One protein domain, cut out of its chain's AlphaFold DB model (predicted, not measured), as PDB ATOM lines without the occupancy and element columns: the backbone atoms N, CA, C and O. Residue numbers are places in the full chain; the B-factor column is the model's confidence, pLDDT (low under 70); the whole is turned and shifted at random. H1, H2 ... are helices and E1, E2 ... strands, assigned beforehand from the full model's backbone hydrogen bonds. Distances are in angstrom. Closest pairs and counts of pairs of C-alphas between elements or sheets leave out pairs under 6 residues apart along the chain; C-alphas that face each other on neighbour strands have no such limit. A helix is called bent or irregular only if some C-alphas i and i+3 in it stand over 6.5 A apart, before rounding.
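This is residues 139 to 245 of the 511 residues of an uncharacterized protein of Planctomycetaceae bacterium SCGC AG-212-F19 (UniProt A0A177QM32). A strongly twisted sheet of five strands forms a wall, with the two longer helices, H1 and H2, side by side over one face and no named helix over the other. H3 only grazes the sheet with its residues 234 to 237, and residues 238 to 245 stick out from the body. The printed part has 107 residues, with three named helices and five named strands in the order E1 E2 E3 H1 E4 H2 E5 H3; the sheet is mixed, in the order E3 E2 E1 E4 E5. The class is mixed, helices and strands, and the whole is compact, with a radius of gyration of the C-alphas of 13.9 A and spans of 39 by 37 by 22 A.

E1, residues 146 to 151, begins with C-alpha 146 at (-60.189, -60.795, -9.377) and is 16.2 A long. E2, residues 161 to 168, measures 20.1 A, and E3 is residues 171 to 175. H1, residues 178 to 190, is 19.1 A long and neither bent nor irregular, but only just: C-alphas 180 and 183 are 6.2 A apart. E4 is residues 199 to 204, 16.3 A. H2, residues 210 to 222, measures 18.2 A and begins with C-alpha 210 at (-74.800, -53.158, -16.590). E5 is residues 227 to 230. H3, residues 234 to 242, ends with C-alpha 242 at (-49.640, -45.187, -18.632).

E1, E2 and E3 form a meander, each strand the antiparallel neighbour of the one before; E1 and E2 are a hairpin, as are E2 and E3. N 148 and O 165 are 2.8 A apart across E1 and E2, and N 166 and O 173 2.8 A across E2 and E3. E4 is parallel to E1, with N 147 and O 201 at 2.7 A, and parallel to E5, with N 202 and O 229 at 2.8 A. E3, H1, E4 form a split strand-helix-strand unit, with E2 and E1 between its strands; E4, H2, E5 form a unit of neighbour strands. Both crossovers are right-handed. H1 is on the sheet at a height of 10.1 A, over E2, and runs along the strands, at 3 degrees to E2 on the local plane. H2 is on the same face, and touches H1 at a shallow tilt of 32 degrees, the same way; their closest C-alphas, of Glu 182 and Val 219, are 5.7 A apart. The closest C-alphas of E4 and H3, of Ala 203 and Pro 234, are 6.5 A apart. H3 is apart from H1 and H2. Every O i to N i+4 pair is within hydrogen-bond range in H2 and H3, and 6 of 9 in H1.

The two C-alphas farthest apart, of Thr 190 and Lys 245, are 43.3 A apart. The printed part has no cut, and no link is long. Mean pLDDT of the printed part is 89.2; residues 139 to 142 and 239 to 244 are under 70.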
ATOM      1  N   PRO A 139     -58.355 -49.956   2.230       45.22
ATOM      2  CA  PRO A 139     -57.142 -50.230   1.464       45.22
ATOM      3  C   PRO A 139     -57.361 -51.413   0.509       45.22
ATOM      4  O   PRO A 139     -58.023 -52.391   0.855       45.22
ATOM      5  N   GLU A 140     -56.805 -51.289  -0.697       52.00
ATOM      6  CA  GLU A 140     -57.043 -52.083  -1.916       52.00
ATOM      7  C   GLU A 140     -56.685 -53.585  -1.837       52.00
ATOM      8  O   GLU A 140     -56.707 -54.281  -2.852       52.00
ATOM      9  N   SER A 141     -56.342 -54.120  -0.667       54.06
ATOM     10  CA  SER A 141     -55.440 -55.269  -0.568       54.06
ATOM     11  C   SER A 141     -56.024 -56.518   0.107       54.06
ATOM     12  O   SER A 141     -55.384 -56.994   1.031       54.06
ATOM     13  N   PHE A 142     -57.188 -57.069  -0.277       64.62
ATOM     14  CA  PHE A 142     -57.633 -58.363   0.312       64.62
ATOM     15  C   PHE A 142     -58.524 -59.267  -0.567       64.62
ATOM     16  O   PHE A 142     -59.181 -60.148  -0.019       64.62
ATOM     17  N   ALA A 143     -58.631 -59.062  -1.882       73.88
ATOM     18  CA  ALA A 143     -59.357 -60.015  -2.734       73.88
ATOM     19  C   ALA A 143     -58.355 -60.850  -3.535       73.88
ATOM     20  O   ALA A 143     -57.764 -60.332  -4.482       73.88
ATOM     21  N   ASP A 144     -58.194 -62.128  -3.179       87.56
ATOM     22  CA  ASP A 144     -57.287 -63.043  -3.898       87.56
ATOM     23  C   ASP A 144     -57.896 -63.535  -5.220       87.56
ATOM     24  O   ASP A 144     -57.215 -64.139  -6.044       87.56
ATOM     25  N   ILE A 145     -59.188 -63.264  -5.437       94.19
ATOM     26  CA  ILE A 145     -59.880 -63.503  -6.701       94.19
ATOM     27  C   ILE A 145     -60.275 -62.160  -7.317       94.19
ATOM     28  O   ILE A 145     -61.092 -61.416  -6.765       94.19
ATOM     29  N   THR A 146     -59.737 -61.883  -8.506       94.81
ATOM     30  CA  THR A 146     -60.189 -60.795  -9.377       94.81
ATOM     31  C   THR A 146     -60.811 -61.370 -10.646       94.81
ATOM     32  O   THR A 146     -60.160 -62.066 -11.412       94.81
ATOM     33  N   LEU A 147     -62.082 -61.073 -10.882       96.19
ATOM     34  CA  LEU A 147     -62.802 -61.406 -12.102       96.19
ATOM     35  C   LEU A 147     -62.653 -60.267 -13.097       96.19
ATOM     36  O   LEU A 147     -63.088 -59.156 -12.817       96.19
ATOM     37  N   LEU A 148     -62.068 -60.540 -14.253       96.06
ATOM     38  CA  LEU A 148     -61.984 -59.615 -15.366       96.06
ATOM     39  C   LEU A 148     -63.071 -59.963 -16.394       96.06
ATOM     40  O   LEU A 148     -63.005 -61.005 -17.047       96.06
ATOM     41  N   ALA A 149     -64.080 -59.105 -16.517       96.62
ATOM     42  CA  ALA A 149     -65.156 -59.236 -17.494       96.62
ATOM     43  C   ALA A 149     -64.827 -58.414 -18.745       96.62
ATOM     44  O   ALA A 149     -64.835 -57.181 -18.703       96.62
ATOM     45  N   LYS A 150     -64.530 -59.113 -19.846       96.19
ATOM     46  CA  LYS A 150     -64.228 -58.512 -21.149       96.19
ATOM     47  C   LYS A 150     -65.479 -58.360 -22.000       96.19
ATOM     48  O   LYS A 150     -66.423 -59.143 -21.875       96.19
ATOM     49  N   THR A 151     -65.454 -57.393 -22.901       94.75
ATOM     50  CA  THR A 151     -66.577 -56.994 -23.749       94.75
ATOM     51  C   THR A 151     -66.325 -57.294 -25.216       94.75
ATOM     52  O   THR A 151     -65.183 -57.347 -25.673       94.75
ATOM     53  N   ILE A 152     -67.407 -57.558 -25.949       93.12
ATOM     54  CA  ILE A 152     -67.373 -57.710 -27.406       93.12
ATOM     55  C   ILE A 152     -67.475 -56.316 -28.036       93.12
ATOM     56  O   ILE A 152     -68.262 -55.488 -27.575       93.12
ATOM     57  N   PHE A 153     -66.679 -56.081 -29.082       89.12
ATOM     58  CA  PHE A 153     -66.672 -54.862 -29.899       89.12
ATOM     59  C   PHE A 153     -66.803 -55.218 -31.385       89.12
ATOM     60  O   PHE A 153     -65.821 -55.170 -32.128       89.12
ATOM     61  N   ASP A 154     -67.990 -55.644 -31.807       92.25
ATOM     62  CA  ASP A 154     -68.278 -56.063 -33.188       92.25
ATOM     63  C   ASP A 154     -69.360 -55.203 -33.877       92.25
ATOM     64  O   ASP A 154     -69.708 -55.453 -35.031       92.25
ATOM     65  N   GLY A 155     -69.883 -54.182 -33.190       89.00
ATOM     66  CA  GLY A 155     -70.946 -53.288 -33.651       89.00
ATOM     67  C   GLY A 155     -72.365 -53.857 -33.528       89.00
ATOM     68  O   GLY A 155     -73.328 -53.108 -33.685       89.00
ATOM     69  N   VAL A 156     -72.525 -55.156 -33.246       89.62
ATOM     70  CA  VAL A 156     -73.832 -55.845 -33.166       89.62
ATOM     71  C   VAL A 156     -74.129 -56.301 -31.739       89.62
ATOM     72  O   VAL A 156     -75.236 -56.134 -31.233       89.62
ATOM     73  N   ASN A 157     -73.119 -56.865 -31.089       89.94
ATOM     74  CA  ASN A 157     -73.102 -57.390 -29.734       89.94
ATOM     75  C   ASN A 157     -72.298 -56.487 -28.794       89.94
ATOM     76  O   ASN A 157     -71.839 -56.954 -27.748       89.94
ATOM     77  N   ASP A 158     -72.112 -55.219 -29.163       89.19
ATOM     78  CA  ASP A 158     -71.399 -54.251 -28.341       89.19
ATOM     79  C   ASP A 158     -71.970 -54.237 -26.919       89.19
ATOM     80  O   ASP A 158     -73.183 -54.232 -26.705       89.19
ATOM     81  N   GLY A 159     -71.066 -54.323 -25.947       90.00
ATOM     82  CA  GLY A 159     -71.394 -54.361 -24.521       90.00
ATOM     83  C   GLY A 159     -71.859 -55.714 -23.979       90.00
ATOM     84  O   GLY A 159     -72.077 -55.841 -22.769       90.00
ATOM     85  N   ASN A 160     -71.947 -56.755 -24.811       95.44
ATOM     86  CA  ASN A 160     -72.098 -58.125 -24.327       95.44
ATOM     87  C   ASN A 160     -70.774 -58.689 -23.795       95.44
ATOM     88  O   ASN A 160     -69.679 -58.241 -24.141       95.44
ATOM     89  N   LEU A 161     -70.890 -59.696 -22.931       95.94
ATOM     90  CA  LEU A 161     -69.762 -60.372 -22.303       95.94
ATOM     91  C   LEU A 161     -69.020 -61.248 -23.330       95.94
ATOM     92  O   LEU A 161     -69.579 -62.227 -23.818       95.94
ATOM     93  N   ALA A 162     -67.763 -60.913 -23.633       95.88
ATOM     94  CA  ALA A 162     -66.900 -61.679 -24.540       95.88
ATOM     95  C   ALA A 162     -66.228 -62.858 -23.841       95.88
ATOM     96  O   ALA A 162     -66.163 -63.966 -24.368       95.88
ATOM     97  N   ALA A 163     -65.669 -62.588 -22.663       96.31
ATOM     98  CA  ALA A 163     -64.907 -63.548 -21.887       96.31
ATOM     99  C   ALA A 163     -64.925 -63.155 -20.409       96.31
ATOM    100  O   ALA A 163     -64.897 -61.970 -20.067       96.31
ATOM    101  N   LEU A 164     -64.912 -64.158 -19.536       97.69
ATOM    102  CA  LEU A 164     -64.644 -63.985 -18.113       97.69
ATOM    103  C   LEU A 164     -63.277 -64.577 -17.810       97.69
ATOM    104  O   LEU A 164     -63.021 -65.730 -18.136       97.69
ATOM    105  N   ILE A 165     -62.395 -63.808 -17.185       97.38
ATOM    106  CA  ILE A 165     -61.077 -64.288 -16.768       97.38
ATOM    107  C   ILE A 165     -61.003 -64.193 -15.252       97.38
ATOM    108  O   ILE A 165     -61.192 -63.124 -14.683       97.38
ATOM    109  N   VAL A 166     -60.731 -65.310 -14.589       97.12
ATOM    110  CA  VAL A 166     -60.500 -65.350 -13.147       97.12
ATOM    111  C   VAL A 166     -59.002 -65.244 -12.905       97.12
ATOM    112  O   VAL A 166     -58.255 -66.168 -13.219       97.12
ATOM    113  N   GLN A 167     -58.561 -64.111 -12.373       95.56
ATOM    114  CA  GLN A 167     -57.194 -63.888 -11.921       95.56
ATOM    115  C   GLN A 167     -57.094 -64.266 -10.444       95.56
ATOM    116  O   GLN A 167     -57.824 -63.731  -9.606       95.56
ATOM    117  N   THR A 168     -56.185 -65.185 -10.139       94.88
ATOM    118  CA  THR A 168     -55.782 -65.541  -8.773       94.88
ATOM    119  C   THR A 168     -54.263 -65.482  -8.663       94.88
ATOM    120  O   THR A 168     -53.574 -65.384  -9.679       94.88
ATOM    121  N   ASP A 169     -53.715 -65.631  -7.458       90.12
ATOM    122  CA  ASP A 169     -52.258 -65.718  -7.259       90.12
ATOM    123  C   ASP A 169     -51.615 -66.895  -8.019       90.12
ATOM    124  O   ASP A 169     -50.420 -66.885  -8.307       90.12
ATOM    125  N   SER A 170     -52.414 -67.907  -8.377       90.44
ATOM    126  CA  SER A 170     -51.974 -69.071  -9.154       90.44
ATOM    127  C   SER A 170     -51.952 -68.852 -10.673       90.44
ATOM    128  O   SER A 170     -51.471 -69.718 -11.403       90.44
ATOM    129  N   GLY A 171     -52.454 -67.710 -11.155       93.94
ATOM    130  CA  GLY A 171     -52.512 -67.357 -12.572       93.94
ATOM    131  C   GLY A 171     -53.914 -66.977 -13.049       93.94
ATOM    132  O   GLY A 171     -54.839 -66.755 -12.260       93.94
ATOM    133  N   GLU A 172     -54.067 -66.898 -14.371       97.00
ATOM    134  CA  GLU A 172     -55.313 -66.513 -15.035       97.00
ATOM    135  C   GLU A 172     -56.032 -67.744 -15.600       97.00
ATOM    136  O   GLU A 172     -55.431 -68.567 -16.286       97.00
ATOM    137  N   THR A 173     -57.332 -67.878 -15.331       97.50
ATOM    138  CA  THR A 173     -58.176 -68.931 -15.919       97.50
ATOM    139  C   THR A 173     -59.324 -68.311 -16.705       97.50
ATOM    140  O   THR A 173     -60.130 -67.573 -16.144       97.50
ATOM    141  N   ALA A 174     -59.430 -68.631 -17.994       97.38
ATOM    142  CA  ALA A 174     -60.566 -68.221 -18.816       97.38
ATOM    143  C   ALA A 174     -61.797 -69.101 -18.534       97.38
ATOM    144  O   ALA A 174     -61.705 -70.327 -18.490       97.38
ATOM    145  N   ILE A 175     -62.952 -68.464 -18.370       97.81
ATOM    146  CA  ILE A 175     -64.257 -69.073 -18.121       97.81
ATOM    147  C   ILE A 175     -65.180 -68.703 -19.282       97.81
ATOM    148  O   ILE A 175     -65.284 -67.538 -19.664       97.81
ATOM    149  N   ALA A 176     -65.852 -69.710 -19.839       92.94
ATOM    150  CA  ALA A 176     -66.632 -69.560 -21.065       92.94
ATOM    151  C   ALA A 176     -67.846 -68.628 -20.910       92.94
ATOM    152  O   ALA A 176     -68.158 -67.875 -21.825       92.94
ATOM    153  N   ASN A 177     -68.548 -68.688 -19.776       94.56
ATOM    154  CA  ASN A 177     -69.755 -67.899 -19.525       94.56
ATOM    155  C   ASN A 177     -70.029 -67.750 -18.017       94.56
ATOM    156  O   ASN A 177     -69.348 -68.343 -17.178       94.56
ATOM    157  N   ALA A 178     -71.041 -66.951 -17.666       94.25
ATOM    158  CA  ALA A 178     -71.418 -66.712 -16.274       94.25
ATOM    159  C   ALA A 178     -71.891 -67.992 -15.551       94.25
ATOM    160  O   ALA A 178     -71.689 -68.123 -14.351       94.25
ATOM    161  N   GLU A 179     -72.468 -68.969 -16.253       94.44
ATOM    162  CA  GLU A 179     -72.927 -70.227 -15.641       94.44
ATOM    163  C   GLU A 179     -71.758 -71.128 -15.219       94.44
ATOM    164  O   GLU A 179     -71.769 -71.699 -14.131       94.44
ATOM    165  N   ALA A 180     -70.704 -71.197 -16.036       97.06
ATOM    166  CA  ALA A 180     -69.480 -71.937 -15.733       97.06
ATOM    167  C   ALA A 180     -68.661 -71.299 -14.595       97.06
ATOM    168  O   ALA A 180     -67.832 -71.970 -13.974       97.06
ATOM    169  N   LEU A 181     -68.906 -70.019 -14.291       97.38
ATOM    170  CA  LEU A 181     -68.243 -69.309 -13.202       97.38
ATOM    171  C   LEU A 181     -68.695 -69.823 -11.824       97.38
ATOM    172  O   LEU A 181     -67.866 -69.928 -10.920       97.38
ATOM    173  N   GLU A 182     -69.967 -70.203 -11.658       97.06
ATOM    174  CA  GLU A 182     -70.502 -70.648 -10.365       97.06
ATOM    175  C   GLU A 182     -69.777 -71.880  -9.778       97.06
ATOM    176  O   GLU A 182     -69.295 -71.795  -8.638       97.06
ATOM    177  N   PRO A 183     -69.662 -73.018 -10.505       97.81
ATOM    178  CA  PRO A 183     -68.972 -74.201  -9.996       97.81
ATOM    179  C   PRO A 183     -67.470 -73.960  -9.817       97.81
ATOM    180  O   PRO A 183     -66.880 -74.498  -8.881       97.81
ATOM    181  N   TYR A 184     -66.854 -73.122 -10.660       97.06
ATOM    182  CA  TYR A 184     -65.445 -72.753 -10.524       97.06
ATOM    183  C   TYR A 184     -65.190 -72.003  -9.210       97.06
ATOM    184  O   TYR A 184     -64.314 -72.383  -8.433       97.06
ATOM    185  N   LEU A 185     -65.996 -70.980  -8.923       96.69
ATOM    186  CA  LEU A 185     -65.894 -70.182  -7.703       96.69
ATOM    187  C   LEU A 185     -66.180 -71.010  -6.440       96.69
ATOM    188  O   LEU A 185     -65.451 -70.896  -5.453       96.69
ATOM    189  N   LYS A 186     -67.183 -71.900  -6.479       97.00
ATOM    190  CA  LYS A 186     -67.460 -72.845  -5.381       97.00
ATOM    191  C   LYS A 186     -66.268 -73.766  -5.120       97.00
ATOM    192  O   LYS A 186     -65.874 -73.925  -3.968       97.00
ATOM    193  N   LYS A 187     -65.658 -74.309  -6.181       96.56
ATOM    194  CA  LYS A 187     -64.467 -75.164  -6.095       96.56
ATOM    195  C   LYS A 187     -63.285 -74.430  -5.456       96.56
ATOM    196  O   LYS A 187     -62.716 -74.940  -4.494       96.56
ATOM    197  N   GLN A 188     -62.965 -73.221  -5.927       95.38
ATOM    198  CA  GLN A 188     -61.873 -72.408  -5.368       95.38
ATOM    199  C   GLN A 188     -62.070 -72.120  -3.875       95.38
ATOM    200  O   GLN A 188     -61.122 -72.200  -3.093       95.38
ATOM    201  N   ARG A 189     -63.317 -71.864  -3.461       94.25
ATOM    202  CA  ARG A 189     -63.671 -71.659  -2.055       94.25
ATOM    203  C   ARG A 189     -63.496 -72.929  -1.216       94.25
ATOM    204  O   ARG A 189     -62.925 -72.860  -0.134       94.25
ATOM    205  N   THR A 190     -63.962 -74.084  -1.701       95.06
ATOM    206  CA  THR A 190     -63.855 -75.362  -0.969       95.06
ATOM    207  C   THR A 190     -62.430 -75.898  -0.882       95.06
ATOM    208  O   THR A 190     -62.087 -76.549   0.099       95.06
ATOM    209  N   GLU A 191     -61.591 -75.621  -1.883       94.38
ATOM    210  CA  GLU A 191     -60.195 -76.072  -1.911       94.38
ATOM    211  C   GLU A 191     -59.279 -75.259  -0.981       94.38
ATOM    212  O   GLU A 191     -58.112 -75.610  -0.827       94.38
ATOM    213  N   GLY A 192     -59.778 -74.179  -0.362       87.38
ATOM    214  CA  GLY A 192     -59.007 -73.359   0.578       87.38
ATOM    215  C   GLY A 192     -57.832 -72.612  -0.062       87.38
ATOM    216  O   GLY A 192     -56.922 -72.188   0.642       87.38
ATOM    217  N   LYS A 193     -57.835 -72.451  -1.392       86.44
ATOM    218  CA  LYS A 193     -56.775 -71.762  -2.154       86.44
ATOM    219  C   LYS A 193     -56.846 -70.236  -2.071       86.44
ATOM    220  O   LYS A 193     -55.964 -69.556  -2.578       86.44
ATOM    221  N   VAL A 194     -57.905 -69.713  -1.462       89.62
ATOM    222  CA  VAL A 194     -58.218 -68.287  -1.356       89.62
ATOM    223  C   VAL A 194     -58.040 -67.906   0.110       89.62
ATOM    224  O   VAL A 194     -58.698 -68.486   0.974       89.62
ATOM    225  N   ALA A 195     -57.154 -66.956   0.403       87.38
ATOM    226  CA  ALA A 195     -56.938 -66.452   1.755       87.38
ATOM    227  C   ALA A 195     -58.185 -65.736   2.309       87.38
ATOM    228  O   ALA A 195     -58.446 -65.786   3.511       87.38
ATOM    229  N   ASN A 196     -58.984 -65.115   1.439       89.88
ATOM    230  CA  ASN A 196     -60.230 -64.439   1.767       89.88
ATOM    231  C   ASN A 196     -61.429 -65.026   0.990       89.88
ATOM    232  O   ASN A 196     -61.818 -64.496  -0.056       89.88
ATOM    233  N   PRO A 197     -62.066 -66.096   1.500       90.94
ATOM    234  CA  PRO A 197     -63.172 -66.778   0.823       90.94
ATOM    235  C   PRO A 197     -64.476 -65.968   0.789       90.94
ATOM    236  O   PRO A 197     -65.460 -66.436   0.217       90.94
ATOM    237  N   ASP A 198     -64.508 -64.788   1.413       90.75
ATOM    238  CA  ASP A 198     -65.718 -63.982   1.546       90.75
ATOM    239  C   ASP A 198     -65.772 -62.800   0.568       90.75
ATOM    240  O   ASP A 198     -66.823 -62.165   0.440       90.75
ATOM    241  N   CYS A 199     -64.665 -62.496  -0.122       90.62
ATOM    242  CA  CYS A 199     -64.544 -61.320  -0.979       90.62
ATOM    243  C   CYS A 199     -64.109 -61.671  -2.407       90.62
ATOM    244  O   CYS A 199     -63.062 -62.278  -2.611       90.62
ATOM    245  N   VAL A 200     -64.875 -61.213  -3.398       93.69
ATOM    246  CA  VAL A 200     -64.495 -61.251  -4.820       93.69
ATOM    247  C   VAL A 200     -64.435 -59.837  -5.368       93.69
ATOM    248  O   VAL A 200     -65.280 -58.993  -5.063       93.69
ATOM    249  N   ARG A 201     -63.433 -59.573  -6.205       92.69
ATOM    250  CA  ARG A 201     -63.306 -58.311  -6.928       92.69
ATOM    251  C   ARG A 201     -63.693 -58.507  -8.390       92.69
ATOM    252  O   ARG A 201     -63.248 -59.468  -8.997       92.69
ATOM    253  N   ILE A 202     -64.478 -57.602  -8.964       94.50
ATOM    254  CA  ILE A 202     -64.864 -57.630 -10.382       94.50
ATOM    255  C   ILE A 202     -64.322 -56.382 -11.071       94.50
ATOM    256  O   ILE A 202     -64.745 -55.275 -10.758       94.50
ATOM    257  N   ALA A 203     -63.404 -56.554 -12.013       93.75
ATOM    258  CA  ALA A 203     -62.983 -55.543 -12.970       93.75
ATOM    259  C   ALA A 203     -63.727 -55.783 -14.290       93.75
ATOM    260  O   ALA A 203     -63.547 -56.816 -14.925       93.75
ATOM    261  N   ALA A 204     -64.571 -54.849 -14.705       94.62
ATOM    262  CA  ALA A 204     -65.284 -54.928 -15.976       94.62
ATOM    263  C   ALA A 204     -64.751 -53.872 -16.943       94.62
ATOM    264  O   ALA A 204     -64.424 -52.766 -16.514       94.62
ATOM    265  N   GLU A 205     -64.658 -54.209 -18.228       94.88
ATOM    266  CA  GLU A 205     -64.389 -53.231 -19.288       94.88
ATOM    267  C   GLU A 205     -65.499 -52.173 -19.359       94.88
ATOM    268  O   GLU A 205     -66.653 -52.431 -18.998       94.88
ATOM    269  N   GLY A 206     -65.144 -50.959 -19.788       89.69
ATOM    270  CA  GLY A 206     -66.000 -49.784 -19.634       89.69
ATOM    271  C   GLY A 206     -67.327 -49.917 -20.379       89.69
ATOM    272  O   GLY A 206     -68.382 -49.542 -19.864       89.69
ATOM    273  N   LYS A 207     -67.295 -50.532 -21.560       92.50
ATOM    274  CA  LYS A 207     -68.478 -50.670 -22.417       92.50
ATOM    275  C   LYS A 207     -69.372 -51.855 -22.060       92.50
ATOM    276  O   LYS A 207     -70.341 -52.102 -22.766       92.50
ATOM    277  N   LEU A 208     -69.073 -52.604 -20.994       95.19
ATOM    278  CA  LEU A 208     -69.917 -53.726 -20.587       95.19
ATOM    279  C   LEU A 208     -71.299 -53.191 -20.222       95.19
ATOM    280  O   LEU A 208     -71.410 -52.193 -19.511       95.19
ATOM    281  N   HIS A 209     -72.352 -53.858 -20.677       95.69
ATOM    282  CA  HIS A 209     -73.701 -53.530 -20.245       95.69
ATOM    283  C   HIS A 209     -73.880 -53.876 -18.766       95.69
ATOM    284  O   HIS A 209     -73.510 -54.964 -18.308       95.69
ATOM    285  N   VAL A 210     -74.520 -52.978 -18.018       93.00
ATOM    286  CA  VAL A 210     -74.800 -53.158 -16.590       93.00
ATOM    287  C   VAL A 210     -75.536 -54.480 -16.334       93.00
ATOM    288  O   VAL A 210     -75.197 -55.185 -15.388       93.00
ATOM    289  N   GLY A 211     -76.451 -54.889 -17.218       91.56
ATOM    290  CA  GLY A 211     -77.150 -56.180 -17.170       91.56
ATOM    291  C   GLY A 211     -76.214 -57.393 -17.102       91.56
ATOM    292  O   GLY A 211     -76.436 -58.294 -16.295       91.56
ATOM    293  N   GLN A 212     -75.141 -57.392 -17.897       95.25
ATOM    294  CA  GLN A 212     -74.138 -58.462 -17.894       95.25
ATOM    295  C   GLN A 212     -73.298 -58.430 -16.615       95.25
ATOM    296  O   GLN A 212     -73.045 -59.474 -16.016       95.25
ATOM    297  N   LEU A 213     -72.923 -57.235 -16.145       94.44
ATOM    298  CA  LEU A 213     -72.220 -57.078 -14.870       94.44
ATOM    299  C   LEU A 213     -73.039 -57.647 -13.702       94.44
ATOM    300  O   LEU A 213     -72.499 -58.342 -12.843       94.44
ATOM    301  N   ILE A 214     -74.345 -57.382 -13.683       91.44
ATOM    302  CA  ILE A 214     -75.260 -57.899 -12.662       91.44
ATOM    303  C   ILE A 214     -75.353 -59.421 -12.719       91.44
ATOM    304  O   ILE A 214     -75.316 -60.061 -11.675       91.44
ATOM    305  N   ALA A 215     -75.413 -60.014 -13.913       93.62
ATOM    306  CA  ALA A 215     -75.415 -61.469 -14.045       93.62
ATOM    307  C   ALA A 215     -74.149 -62.098 -13.430       93.62
ATOM    308  O   ALA A 215     -74.233 -63.113 -12.738       93.62
ATOM    309  N   VAL A 216     -72.983 -61.466 -13.615       95.44
ATOM    310  CA  VAL A 216     -71.723 -61.898 -12.984       95.44
ATOM    311  C   VAL A 216     -71.765 -61.707 -11.463       95.44
ATOM    312  O   VAL A 216     -71.361 -62.605 -10.724       95.44
ATOM    313  N   LEU A 217     -72.288 -60.574 -10.979       93.25
ATOM    314  CA  LEU A 217     -72.479 -60.300  -9.548       93.25
ATOM    315  C   LEU A 217     -73.382 -61.351  -8.882       93.25
ATOM    316  O   LEU A 217     -73.010 -61.907  -7.849       93.25
ATOM    317  N   ASP A 218     -74.519 -61.673  -9.499       92.44
ATOM    318  CA  ASP A 218     -75.476 -62.669  -9.010       92.44
ATOM    319  C   ASP A 218     -74.842 -64.059  -8.912       92.44
ATOM    320  O   ASP A 218     -75.089 -64.801  -7.960       92.44
ATOM    321  N   VAL A 219     -73.996 -64.425  -9.878       96.00
ATOM    322  CA  VAL A 219     -73.229 -65.676  -9.820       96.00
ATOM    323  C   VAL A 219     -72.246 -65.669  -8.649       96.00
ATOM    324  O   VAL A 219     -72.209 -66.639  -7.898       96.00
ATOM    325  N   CYS A 220     -71.504 -64.581  -8.430       95.12
ATOM    326  CA  CYS A 220     -70.564 -64.483  -7.308       95.12
ATOM    327  C   CYS A 220     -71.270 -64.642  -5.953       95.12
ATOM    328  O   CYS A 220     -70.809 -65.396  -5.090       95.12
ATOM    329  N   LEU A 221     -72.420 -63.982  -5.790       91.50
ATOM    330  CA  LEU A 221     -73.243 -64.084  -4.585       91.50
ATOM    331  C   LEU A 221     -73.769 -65.519  -4.388       91.50
ATOM    332  O   LEU A 221     -73.639 -66.071  -3.295       91.50
ATOM    333  N   ARG A 222     -74.279 -66.171  -5.446       94.50
ATOM    334  CA  ARG A 222     -74.743 -67.577  -5.410       94.50
ATOM    335  C   ARG A 222     -73.622 -68.590  -5.159       94.50
ATOM    336  O   ARG A 222     -73.858 -69.633  -4.547       94.50
ATOM    337  N   SER A 223     -72.392 -68.278  -5.561       95.44
ATOM    338  CA  SER A 223     -71.192 -69.046  -5.201       95.44
ATOM    339  C   SER A 223     -70.798 -68.899  -3.728       95.44
ATOM    340  O   SER A 223     -69.899 -69.598  -3.254       95.44
ATOM    341  N   GLY A 224     -71.497 -68.042  -2.980       93.88
ATOM    342  CA  GLY A 224     -71.330 -67.862  -1.548       93.88
ATOM    343  C   GLY A 224     -70.272 -66.831  -1.172       93.88
ATOM    344  O   GLY A 224     -69.774 -66.896  -0.054       93.88
ATOM    345  N   PHE A 225     -69.939 -65.897  -2.068       92.75
ATOM    346  CA  PHE A 225     -69.117 -64.733  -1.742       92.75
ATOM    347  C   PHE A 225     -70.028 -63.591  -1.271       92.75
ATOM    348  O   PHE A 225     -70.618 -62.914  -2.109       92.75
ATOM    349  N   PRO A 226     -70.187 -63.361   0.047       88.19
ATOM    350  CA  PRO A 226     -71.098 -62.345   0.573       88.19
ATOM    351  C   PRO A 226     -70.666 -60.912   0.244       88.19
ATOM    352  O   PRO A 226     -71.477 -59.993   0.342       88.19
ATOM    353  N   SER A 227     -69.395 -60.692  -0.102       86.94
ATOM    354  CA  SER A 227     -68.860 -59.379  -0.444       86.94
ATOM    355  C   SER A 227     -68.321 -59.389  -1.866       86.94
ATOM    356  O   SER A 227     -67.330 -60.053  -2.163       86.94
ATOM    357  N   VAL A 228     -68.933 -58.600  -2.745       89.62
ATOM    358  CA  VAL A 228     -68.439 -58.407  -4.110       89.62
ATOM    359  C   VAL A 228     -68.126 -56.934  -4.322       89.62
ATOM    360  O   VAL A 228     -68.963 -56.069  -4.074       89.62
ATOM    361  N   THR A 229     -66.896 -56.641  -4.736       88.19
ATOM    362  CA  THR A 229     -66.408 -55.270  -4.933       88.19
ATOM    363  C   THR A 229     -66.151 -55.017  -6.409       88.19
ATOM    364  O   THR A 229     -65.463 -55.802  -7.054       88.19
ATOM    365  N   LEU A 230     -66.648 -53.903  -6.941       89.44
ATOM    366  CA  LEU A 230     -66.279 -53.452  -8.282       89.44
ATOM    367  C   LEU A 230     -64.908 -52.765  -8.235       89.44
ATOM    368  O   LEU A 230     -64.714 -51.802  -7.493       89.44
ATOM    369  N   ALA A 231     -63.954 -53.272  -9.009       89.00
ATOM    370  CA  ALA A 231     -62.690 -52.599  -9.266       89.00
ATOM    371  C   ALA A 231     -62.880 -51.470 -10.280       89.00
ATOM    372  O   ALA A 231     -63.841 -51.458 -11.050       89.00
ATOM    373  N   ALA A 232     -61.919 -50.543 -10.302       85.00
ATOM    374  CA  ALA A 232     -61.793 -49.610 -11.410       85.00
ATOM    375  C   ALA A 232     -61.686 -50.393 -12.731       85.00
ATOM    376  O   ALA A 232     -60.926 -51.369 -12.786       85.00
ATOM    377  N   PRO A 233     -62.424 -49.986 -13.777       86.56
ATOM    378  CA  PRO A 233     -62.293 -50.576 -15.097       86.56
ATOM    379  C   PRO A 233     -60.828 -50.630 -15.546       86.56
ATOM    380  O   PRO A 233     -60.067 -49.691 -15.280       86.56
ATOM    381  N   PRO A 234     -60.397 -51.727 -16.194       82.94
ATOM    382  CA  PRO A 234     -59.001 -51.931 -16.559       82.94
ATOM    383  C   PRO A 234     -58.493 -50.839 -17.505       82.94
ATOM    384  O   PRO A 234     -57.310 -50.529 -17.470       82.94
ATOM    385  N   GLU A 235     -59.382 -50.215 -18.280       82.94
ATOM    386  CA  GLU A 235     -59.102 -49.044 -19.118       82.94
ATOM    387  C   GLU A 235     -58.605 -47.859 -18.278       82.94
ATOM    388  O   GLU A 235     -57.523 -47.339 -18.537       82.94
ATOM    389  N   LEU A 236     -59.306 -47.511 -17.192       77.94
ATOM    390  CA  LEU A 236     -58.872 -46.445 -16.283       77.94
ATOM    391  C   LEU A 236     -57.556 -46.787 -15.583       77.94
ATOM    392  O   LEU A 236     -56.728 -45.913 -15.333       77.94
ATOM    393  N   LEU A 237     -57.345 -48.062 -15.253       76.81
ATOM    394  CA  LEU A 237     -56.092 -48.512 -14.651       76.81
ATOM    395  C   LEU A 237     -54.941 -48.507 -15.658       76.81
ATOM    396  O   LEU A 237     -53.810 -48.211 -15.276       76.81
ATOM    397  N   ALA A 238     -55.207 -48.824 -16.923       75.06
ATOM    398  CA  ALA A 238     -54.238 -48.741 -18.003       75.06
ATOM    399  C   ALA A 238     -53.862 -47.282 -18.268       75.06
ATOM    400  O   ALA A 238     -52.677 -46.988 -18.364       75.06
ATOM    401  N   GLU A 239     -54.829 -46.362 -18.271       68.44
ATOM    402  CA  GLU A 239     -54.582 -44.919 -18.360       68.44
ATOM    403  C   GLU A 239     -53.802 -44.394 -17.148       68.44
ATOM    404  O   GLU A 239     -52.831 -43.652 -17.304       68.44
ATOM    405  N   ALA A 240     -54.154 -44.829 -15.934       65.69
ATOM    406  CA  ALA A 240     -53.436 -44.452 -14.720       65.69
ATOM    407  C   ALA A 240     -51.993 -44.989 -14.710       65.69
ATOM    408  O   ALA A 240     -51.064 -44.265 -14.345       65.69
ATOM    409  N   LYS A 241     -51.776 -46.238 -15.148       60.22
ATOM    410  CA  LYS A 241     -50.440 -46.847 -15.266       60.22
ATOM    411  C   LYS A 241     -49.624 -46.240 -16.405       60.22
ATOM    412  O   LYS A 241     -48.427 -46.031 -16.237       60.22
ATOM    413  N   ALA A 242     -50.262 -45.909 -17.525       58.81
ATOM    414  CA  ALA A 242     -49.640 -45.187 -18.632       58.81
ATOM    415  C   ALA A 242     -49.314 -43.725 -18.267       58.81
ATOM    416  O   ALA A 242     -48.532 -43.080 -18.959       58.81
ATOM    417  N   GLY A 243     -49.891 -43.207 -17.178       55.28
ATOM    418  CA  GLY A 243     -49.948 -41.781 -16.887       55.28
ATOM    419  C   GLY A 243     -49.407 -41.342 -15.530       55.28
ATOM    420  O   GLY A 243     -49.676 -40.205 -15.140       55.28
ATOM    421  N   SER A 244     -48.612 -42.149 -14.815       67.88
ATOM    422  CA  SER A 244     -47.767 -41.611 -13.736       67.88
ATOM    423  C   SER A 244     -46.645 -40.772 -14.361       67.88
ATOM    424  O   SER A 244     -45.473 -41.166 -14.378       67.88
ATOM    425  N   LYS A 245     -47.017 -39.609 -14.901       85.44
ATOM    426  CA  LYS A 245     -46.095 -38.598 -15.403       85.44
ATOM    427  C   LYS A 245     -45.032 -38.372 -14.335       85.44
ATOM    428  O   LYS A 245     -45.345 -38.088 -13.178       85.44
TER     429      LYS A 245